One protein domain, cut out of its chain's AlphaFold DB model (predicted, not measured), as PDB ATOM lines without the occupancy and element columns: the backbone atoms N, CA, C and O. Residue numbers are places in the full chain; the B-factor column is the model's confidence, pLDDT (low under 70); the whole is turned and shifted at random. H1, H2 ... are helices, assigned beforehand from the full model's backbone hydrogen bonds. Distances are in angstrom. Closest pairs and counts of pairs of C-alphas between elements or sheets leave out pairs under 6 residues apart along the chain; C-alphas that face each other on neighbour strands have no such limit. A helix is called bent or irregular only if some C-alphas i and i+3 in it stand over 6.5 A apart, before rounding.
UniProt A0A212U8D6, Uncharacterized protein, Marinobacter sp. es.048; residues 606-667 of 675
ATOM      1  N   PRO A 606     -29.689 -38.117 -14.109       81.00
ATOM      2  CA  PRO A 606     -29.356 -38.656 -15.430       81.00
ATOM      3  C   PRO A 606     -27.918 -38.371 -15.868       81.00
ATOM      4  O   PRO A 606     -27.319 -39.157 -16.593       81.00
ATOM      5  N   ILE A 607     -27.355 -37.246 -15.415       86.19
ATOM      6  CA  ILE A 607     -25.961 -36.881 -15.683       86.19
ATOM      7  C   ILE A 607     -25.003 -37.715 -14.845       86.19
ATOM      8  O   ILE A 607     -23.966 -38.123 -15.355       86.19
ATOM      9  N   ALA A 608     -25.333 -37.987 -13.581       81.69
ATOM     10  CA  ALA A 608     -24.497 -38.841 -12.750       81.69
ATOM     11  C   ALA A 608     -24.483 -40.282 -13.277       81.69
ATOM     12  O   ALA A 608     -23.406 -40.866 -13.367       81.69
ATOM     13  N   SER A 609     -25.638 -40.808 -13.702       82.94
ATOM     14  CA  SER A 609     -25.735 -42.102 -14.386       82.94
ATOM     15  C   SER A 609     -24.891 -42.119 -15.663       82.94
ATOM     16  O   SER A 609     -24.033 -42.978 -15.805       82.94
ATOM     17  N   ALA A 610     -25.025 -41.114 -16.537       88.12
ATOM     18  CA  ALA A 610     -24.237 -41.045 -17.771       88.12
ATOM     19  C   ALA A 610     -22.718 -40.960 -17.524       88.12
ATOM     20  O   ALA A 610     -21.936 -41.543 -18.270       88.12
ATOM     21  N   ILE A 611     -22.284 -40.244 -16.477       88.00
ATOM     22  CA  ILE A 611     -20.866 -40.180 -16.085       88.00
ATOM     23  C   ILE A 611     -20.383 -41.536 -15.566       88.00
ATOM     24  O   ILE A 611     -19.266 -41.935 -15.889       88.00
ATOM     25  N   ARG A 612     -21.203 -42.247 -14.780       84.94
ATOM     26  CA  ARG A 612     -20.890 -43.606 -14.320       84.94
ATOM     27  C   ARG A 612     -20.765 -44.570 -15.493       84.94
ATOM     28  O   ARG A 612     -19.731 -45.217 -15.599       84.94
ATOM     29  N   ASP A 613     -21.732 -44.587 -16.405       86.88
ATOM     30  CA  ASP A 613     -21.715 -45.463 -17.582       86.88
ATOM     31  C   ASP A 613     -20.501 -45.169 -18.483       86.88
ATOM     32  O   ASP A 613     -19.828 -46.084 -18.973       86.88
ATOM     33  N   TRP A 614     -20.164 -43.884 -18.661       89.56
ATOM     34  CA  TRP A 614     -18.955 -43.475 -19.377       89.56
ATOM     35  C   TRP A 614     -17.687 -43.968 -18.667       89.56
ATOM     36  O   TRP A 614     -16.799 -44.509 -19.326       89.56
ATOM     37  N   ALA A 615     -17.603 -43.820 -17.340       86.38
ATOM     38  CA  ALA A 615     -16.448 -44.243 -16.548       86.38
ATOM     39  C   ALA A 615     -16.293 -45.774 -16.502       86.38
ATOM     40  O   ALA A 615     -15.174 -46.274 -16.564       86.38
ATOM     41  N   GLU A 616     -17.396 -46.522 -16.446       85.81
ATOM     42  CA  GLU A 616     -17.415 -47.988 -16.532       85.81
ATOM     43  C   GLU A 616     -16.943 -48.476 -17.911       85.81
ATOM     44  O   GLU A 616     -16.216 -49.466 -18.010       85.81
ATOM     45  N   THR A 617     -17.281 -47.739 -18.975       86.44
ATOM     46  CA  THR A 617     -16.814 -48.014 -20.345       86.44
ATOM     47  C   THR A 617     -15.347 -47.607 -20.557       86.44
ATOM     48  O   THR A 617     -14.659 -48.196 -21.391       86.44
ATOM     49  N   ASN A 618     -14.839 -46.634 -19.790       85.75
ATOM     50  CA  ASN A 618     -13.491 -46.069 -19.925       85.75
ATOM     51  C   ASN A 618     -12.698 -46.102 -18.595       85.75
ATOM     52  O   ASN A 618     -12.223 -45.065 -18.127       85.75
ATOM     53  N   PRO A 619     -12.469 -47.282 -17.988       78.81
ATOM     54  CA  PRO A 619     -12.035 -47.414 -16.588       78.81
ATOM     55  C   PRO A 619     -10.622 -46.891 -16.278       78.81
ATOM     56  O   PRO A 619     -10.243 -46.779 -15.113       78.81
ATOM     57  N   THR A 620      -9.812 -46.600 -17.299       81.81
ATOM     58  CA  THR A 620      -8.422 -46.125 -17.153       81.81
ATOM     59  C   THR A 620      -8.202 -44.709 -17.684       81.81
ATOM     60  O   THR A 620      -7.095 -44.184 -17.557       81.81
ATOM     61  N   GLN A 621      -9.226 -44.083 -18.270       80.44
ATOM     62  CA  GLN A 621      -9.103 -42.759 -18.873       80.44
ATOM     63  C   GLN A 621      -9.384 -41.660 -17.850       80.44
ATOM     64  O   GLN A 621     -10.346 -41.711 -17.088       80.44
ATOM     65  N   VAL A 622      -8.530 -40.640 -17.862       80.06
ATOM     66  CA  VAL A 622      -8.692 -39.408 -17.094       80.06
ATOM     67  C   VAL A 622      -8.469 -38.262 -18.072       80.06
ATOM     68  O   VAL A 622      -7.345 -38.051 -18.522       80.06
ATOM     69  N   GLU A 623      -9.541 -37.565 -18.438       81.12
ATOM     70  CA  GLU A 623      -9.518 -36.527 -19.471       81.12
ATOM     71  C   GLU A 623      -9.932 -35.169 -18.899       81.12
ATOM     72  O   GLU A 623     -10.899 -35.058 -18.145       81.12
ATOM     73  N   GLU A 624      -9.212 -34.114 -19.283       84.81
ATOM     74  CA  GLU A 624      -9.561 -32.732 -18.957       84.81
ATOM     75  C   GLU A 624      -9.974 -32.002 -20.238       84.81
ATOM     76  O   GLU A 624      -9.165 -31.717 -21.126       84.81
ATOM     77  N   HIS A 625     -11.269 -31.713 -20.354       89.31
ATOM     78  CA  HIS A 625     -11.869 -31.137 -21.551       89.31
ATOM     79  C   HIS A 625     -12.934 -30.095 -21.208       89.31
ATOM     80  O   HIS A 625     -13.479 -30.048 -20.108       89.31
ATOM     81  N   SER A 626     -13.251 -29.238 -22.183       89.25
ATOM     82  CA  SER A 626     -14.284 -28.212 -22.011       89.25
ATOM     83  C   SER A 626     -15.660 -28.826 -21.719       89.25
ATOM     84  O   SER A 626     -15.998 -29.890 -22.236       89.25
ATOM     85  N   ALA A 627     -16.523 -28.101 -21.001       86.19
ATOM     86  CA  ALA A 627     -17.896 -28.547 -20.747       86.19
ATOM     87  C   ALA A 627     -18.704 -28.813 -22.037       86.19
ATOM     88  O   ALA A 627     -19.633 -29.611 -22.038       86.19
ATOM     89  N   LYS A 628     -18.348 -28.171 -23.162       90.62
ATOM     90  CA  LYS A 628     -18.978 -28.441 -24.464       90.62
ATOM     91  C   LYS A 628     -18.584 -29.812 -25.010       90.62
ATOM     92  O   LYS A 628     -19.425 -30.494 -25.581       90.62
ATOM     93  N   HIS A 629     -17.323 -30.198 -24.837       91.56
ATOM     94  CA  HIS A 629     -16.849 -31.525 -25.211       91.56
ATOM     95  C   HIS A 629     -17.569 -32.589 -24.379       91.56
ATOM     96  O   HIS A 629     -18.221 -33.457 -24.948       91.56
ATOM     97  N   TRP A 630     -17.560 -32.445 -23.049       91.31
ATOM     98  CA  TRP A 630     -18.237 -33.386 -22.155       91.31
ATOM     99  C   TRP A 630     -19.738 -33.495 -22.406       91.31
ATOM    100  O   TRP A 630     -20.284 -34.585 -22.285       91.31
ATOM    101  N   LEU A 631     -20.405 -32.408 -22.808       91.25
ATOM    102  CA  LEU A 631     -21.827 -32.461 -23.152       91.25
ATOM    103  C   LEU A 631     -22.083 -33.403 -24.323       91.25
ATOM    104  O   LEU A 631     -22.955 -34.258 -24.227       91.25
ATOM    105  N   ASN A 632     -21.291 -33.271 -25.385       92.12
ATOM    106  CA  ASN A 632     -21.410 -34.124 -26.561       92.12
ATOM    107  C   ASN A 632     -21.037 -35.579 -26.235       92.12
ATOM    108  O   ASN A 632     -21.699 -36.498 -26.701       92.12
ATOM    109  N   THR A 633     -19.994 -35.794 -25.427       90.62
ATOM    110  CA  THR A 633     -19.526 -37.136 -25.046       90.62
ATOM    111  C   THR A 633     -20.541 -37.862 -24.162       90.62
ATOM    112  O   THR A 633     -20.874 -39.016 -24.419       90.62
ATOM    113  N   LEU A 634     -21.080 -37.192 -23.140       90.50
ATOM    114  CA  LEU A 634     -22.051 -37.791 -22.221       90.50
ATOM    115  C   LEU A 634     -23.429 -37.984 -22.862       90.50
ATOM    116  O   LEU A 634     -24.203 -38.808 -22.387       90.50
ATOM    117  N   GLU A 635     -23.744 -37.280 -23.952       90.75
ATOM    118  CA  GLU A 635     -25.010 -37.455 -24.674       90.75
ATOM    119  C   GLU A 635     -25.163 -38.866 -25.271       90.75
ATOM    120  O   GLU A 635     -26.283 -39.364 -25.369       90.75
ATOM    121  N   TYR A 636     -24.057 -39.564 -25.563       89.75
ATOM    122  CA  TYR A 636     -24.073 -40.981 -25.961       89.75
ATOM    123  C   TYR A 636     -24.490 -41.931 -24.828       89.75
ATOM    124  O   TYR A 636     -25.016 -43.010 -25.097       89.75
ATOM    125  N   PHE A 637     -24.288 -41.518 -23.578       88.19
ATOM    126  CA  PHE A 637     -24.626 -42.262 -22.360       88.19
ATOM    127  C   PHE A 637     -25.909 -41.731 -21.707       88.19
ATOM    128  O   PHE A 637     -26.249 -42.080 -20.580       88.19
ATOM    129  N   LYS A 638     -26.640 -40.855 -22.404       87.38
ATOM    130  CA  LYS A 638     -27.868 -40.249 -21.904       87.38
ATOM    131  C   LYS A 638     -28.952 -41.314 -21.675       87.38
ATOM    132  O   LYS A 638     -29.334 -42.003 -22.627       87.38
ATOM    133  N   PRO A 639     -29.548 -41.385 -20.470       82.12
ATOM    134  CA  PRO A 639     -30.695 -42.249 -20.219       82.12
ATOM    135  C   PRO A 639     -31.868 -41.928 -21.156       82.12
ATOM    136  O   PRO A 639     -32.175 -40.761 -21.435       82.12
ATOM    137  N   ARG A 640     -32.551 -42.969 -21.648       78.50
ATOM    138  CA  ARG A 640     -33.735 -42.812 -22.511       78.50
ATOM    139  C   ARG A 640     -34.852 -42.082 -21.748       78.50
ATOM    140  O   ARG A 640     -35.052 -42.335 -20.568       78.50
ATOM    141  N   ASN A 641     -35.599 -41.212 -22.437       69.00
ATOM    142  CA  ASN A 641     -36.728 -40.437 -21.886       69.00
ATOM    143  C   ASN A 641     -36.370 -39.521 -20.693       69.00
ATOM    144  O   ASN A 641     -37.121 -39.414 -19.729       69.00
ATOM    145  N   CYS A 642     -35.220 -38.845 -20.764       70.31
ATOM    146  CA  CYS A 642     -34.781 -37.877 -19.759       70.31
ATOM    147  C   CYS A 642     -35.092 -36.421 -20.171       70.31
ATOM    148  O   CYS A 642     -34.389 -35.845 -21.010       70.31
ATOM    149  N   ASP A 643     -36.074 -35.796 -19.513       65.75
ATOM    150  CA  ASP A 643     -36.463 -34.391 -19.741       65.75
ATOM    151  C   ASP A 643     -35.521 -33.367 -19.082       65.75
ATOM    152  O   ASP A 643     -35.417 -32.224 -19.534       65.75
ATOM    153  N   SER A 644     -34.792 -33.775 -18.039       75.12
ATOM    154  CA  SER A 644     -33.914 -32.918 -17.228       75.12
ATOM    155  C   SER A 644     -32.471 -32.811 -17.748       75.12
ATOM    156  O   SER A 644     -31.603 -32.267 -17.061       75.12
ATOM    157  N   TRP A 645     -32.195 -33.298 -18.964       85.94
ATOM    158  CA  TRP A 645     -30.847 -33.274 -19.539       85.94
ATOM    159  C   TRP A 645     -30.380 -31.832 -19.827       85.94
ATOM    160  O   TRP A 645     -31.132 -31.062 -20.440       85.94
ATOM    161  N   PRO A 646     -29.149 -31.437 -19.447       86.31
ATOM    162  CA  PRO A 646     -28.629 -30.104 -19.716       86.31
ATOM    163  C   PRO A 646     -28.589 -29.796 -21.215       86.31
ATOM    164  O   PRO A 646     -28.061 -30.565 -22.009       86.31
ATOM    165  N   ARG A 647     -29.109 -28.627 -21.603       87.81
ATOM    166  CA  ARG A 647     -29.134 -28.171 -23.009       87.81
ATOM    167  C   ARG A 647     -27.989 -27.224 -23.373       87.81
ATOM    168  O   ARG A 647     -27.954 -26.688 -24.475       87.81
ATOM    169  N   SER A 648     -27.084 -26.945 -22.435       90.62
ATOM    170  CA  SER A 648     -25.952 -26.044 -22.653       90.62
ATOM    171  C   SER A 648     -24.707 -26.517 -21.903       90.62
ATOM    172  O   SER A 648     -24.843 -27.125 -20.837       90.62
ATOM    173  N   PRO A 649     -23.495 -26.185 -22.390       88.00
ATOM    174  CA  PRO A 649     -22.248 -26.482 -21.686       88.00
ATOM    175  C   PRO A 649     -22.209 -25.923 -20.258       88.00
ATOM    176  O   PRO A 649     -21.728 -26.583 -19.344       88.00
ATOM    177  N   LYS A 650     -22.764 -24.721 -20.043       86.81
ATOM    178  CA  LYS A 650     -22.877 -24.124 -18.704       86.81
ATOM    179  C   LYS A 650     -23.774 -24.968 -17.796       86.81
ATOM    180  O   LYS A 650     -23.371 -25.313 -16.693       86.81
ATOM    181  N   GLY A 651     -24.957 -25.346 -18.288       84.69
ATOM    182  CA  GLY A 651     -25.886 -26.198 -17.548       84.69
ATOM    183  C   GLY A 651     -25.306 -27.577 -17.226       84.69
ATOM    184  O   GLY A 651     -25.581 -28.103 -16.149       84.69
ATOM    185  N   LEU A 652     -24.478 -28.144 -18.115       87.62
ATOM    186  CA  LEU A 652     -23.731 -29.366 -17.813       87.62
ATOM    187  C   LEU A 652     -22.726 -29.131 -16.691       87.62
ATOM    188  O   LEU A 652     -22.722 -29.897 -15.738       87.62
ATOM    189  N   GLY A 653     -21.906 -28.080 -16.781       84.44
ATOM    190  CA  GLY A 653     -20.932 -27.755 -15.738       84.44
ATOM    191  C   GLY A 653     -21.586 -27.606 -14.360       84.44
ATOM    192  O   GLY A 653     -21.101 -28.166 -13.380       84.44
ATOM    193  N   ASP A 654     -22.741 -26.940 -14.294       81.31
ATOM    194  CA  ASP A 654     -23.520 -26.797 -13.060       81.31
ATOM    195  C   ASP A 654     -24.124 -28.137 -12.581       81.31
ATOM    196  O   ASP A 654     -24.232 -28.381 -11.378       81.31
ATOM    197  N   ALA A 655     -24.524 -29.031 -13.491       80.50
ATOM    198  CA  ALA A 655     -24.995 -30.377 -13.147       80.50
ATOM    199  C   ALA A 655     -23.856 -31.285 -12.653       80.50
ATOM    200  O   ALA A 655     -24.011 -31.951 -11.633       80.50
ATOM    201  N   MET A 656     -22.697 -31.262 -13.317       84.25
ATOM    202  CA  MET A 656     -21.498 -32.005 -12.918       84.25
ATOM    203  C   MET A 656     -21.000 -31.548 -11.551       84.25
ATOM    204  O   MET A 656     -20.759 -32.383 -10.685       84.25
ATOM    205  N   ARG A 657     -20.935 -30.233 -11.302       80.25
ATOM    206  CA  ARG A 657     -20.535 -29.689  -9.995       80.25
ATOM    207  C   ARG A 657     -21.462 -30.154  -8.868       80.25
ATOM    208  O   ARG A 657     -20.979 -30.459  -7.783       80.25
ATOM    209  N   ARG A 658     -22.770 -30.268  -9.142       73.31
ATOM    210  CA  ARG A 658     -23.773 -30.827  -8.213       73.31
ATOM    211  C   ARG A 658     -23.704 -32.351  -8.064       73.31
ATOM    212  O   ARG A 658     -24.159 -32.875  -7.060       73.31
ATOM    213  N   ALA A 659     -23.171 -33.089  -9.032       76.25
ATOM    214  CA  ALA A 659     -23.013 -34.543  -8.924       76.25
ATOM    215  C   ALA A 659     -21.654 -34.946  -8.320       76.25
ATOM    216  O   ALA A 659     -21.531 -36.017  -7.725       76.25
ATOM    217  N   ALA A 660     -20.641 -34.082  -8.432       76.00
ATOM    218  CA  ALA A 660     -19.246 -34.400  -8.132       76.00
ATOM    219  C   ALA A 660     -19.002 -34.947  -6.711       76.00
ATOM    220  O   ALA A 660     -18.342 -35.981  -6.607       76.00
ATOM    221  N   PRO A 661     -19.525 -34.354  -5.616       69.44
ATOM    222  CA  PRO A 661     -19.316 -34.919  -4.278       69.44
ATOM    223  C   PRO A 661     -19.839 -36.352  -4.114       69.44
ATOM    224  O   PRO A 661     -19.181 -37.168  -3.471       69.44
ATOM    225  N   ALA A 662     -20.986 -36.672  -4.717       68.25
ATOM    226  CA  ALA A 662     -21.567 -38.008  -4.648       68.25
ATOM    227  C   ALA A 662     -20.767 -39.009  -5.505       68.25
ATOM    228  O   ALA A 662     -20.406 -40.076  -5.017       68.25
ATOM    229  N   LEU A 663     -20.372 -38.616  -6.724       74.62
ATOM    230  CA  LEU A 663     -19.546 -39.432  -7.627       74.62
ATOM    231  C   LEU A 663     -18.152 -39.756  -7.053       74.62
ATOM    232  O   LEU A 663     -17.616 -40.836  -7.295       74.62
ATOM    233  N   ARG A 664     -17.562 -38.841  -6.271       72.94
ATOM    234  CA  ARG A 664     -16.287 -39.075  -5.561       72.94
ATOM    235  C   ARG A 664     -16.426 -40.087  -4.420       72.94
ATOM    236  O   ARG A 664     -15.473 -40.807  -4.138       72.94
ATOM    237  N   CYS A 665     -17.592 -40.146  -3.771       62.94
ATOM    238  CA  CYS A 665     -17.854 -41.099  -2.690       62.94
ATOM    239  C   CYS A 665     -18.144 -42.513  -3.216       62.94
ATOM    240  O   CYS A 665     -17.708 -43.474  -2.593       62.94
ATOM    241  N   SER A 666     -18.844 -42.646  -4.349       61.97
ATOM    242  CA  SER A 666     -19.268 -43.947  -4.891       61.97
ATOM    243  C   SER A 666     -18.182 -44.694  -5.678       61.97
ATOM    244  O   SER A 666     -18.297 -45.901  -5.865       61.97
ATOM    245  N   SER A 667     -17.133 -44.006  -6.151       55.09
ATOM    246  CA  SER A 667     -16.115 -44.598  -7.033       55.09
ATOM    247  C   SER A 667     -14.682 -44.178  -6.658       55.09
ATOM    248  O   SER A 667     -14.285 -43.041  -6.930       55.09
TER     249      SER A 667
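This is residues 606 to 667 of the 675 residues of an uncharacterized protein of Marinobacter sp. es.048 (UniProt A0A212U8D6). Three helices make a small, rounded triangle: H3, the longest, makes one side, H2 starts beside the beginning of H3, making a corner with it, and runs to H1, and H1 meets residues 655 to 663 of H3 with its residues 607 to 608. A loop, residues 618 to 625, sticks out from this body, and a second, longer loop, residues 636 to 648, folds back from the end of H2 to the start of H3. The printed part has 62 residues with three named helices, in the order H1, H2, H3, and no named strand; the class is all helix. The whole is compact, with a radius of gyration of the C-alphas of 11.0 A and spans of 28 by 24 by 21 A.

H3, residues 649 to 666, measures 24.4 A from its first C-alpha at (-22.248, -26.482, -21.686) to its last at (-19.268, -43.947, -4.891). It is irregular, with C-alphas 658 and 661 7.2 A apart, and has a kink of 47 degrees near residue 659. H2, residues 627 to 635, is 12.1 A long. H1, residues 606 to 617, is 16.4 A long and begins at C-alpha 606, (-29.356, -38.656, -15.430).

H3 touches H2 with residues 649 to 653 alone; the closest C-alphas are those of Lys 628 and Pro 649, 4.7 A apart. These two helices run the same way at a steep tilt of 68 degrees, only just short of about perpendicular. H3 touches H1 with residues 655 to 663 alone, and H1 touches H3 with residues 607 to 608 alone. Their closest C-alphas are those of Ala 608 and Ala 659, 5.9 A apart, and they run the same way at a steep tilt of 64 degrees. H1 and H2 touch, with the C-alphas of Ala 610 and Leu 634 closest at 5.9 A, and their lines are about perpendicular at 79 degrees. The helix packing is mostly crossed: no touching pair is at a shallow tilt. In H1 and H2 each O i to N i+4 pair is within hydrogen-bond range; in H3 12 of 14 are.

The two C-alphas farthest apart, those of Thr 620 and Asp 643, are 30.5 A from each other. The printed part has no cut. The link from H1 to H2 is short, with 9 residues, and that from H2 to H3 is long, with 13. The mean pLDDT of the printed part is 82.3; residues 641, 643, 661 to 662 and 665 to 667 are under 70.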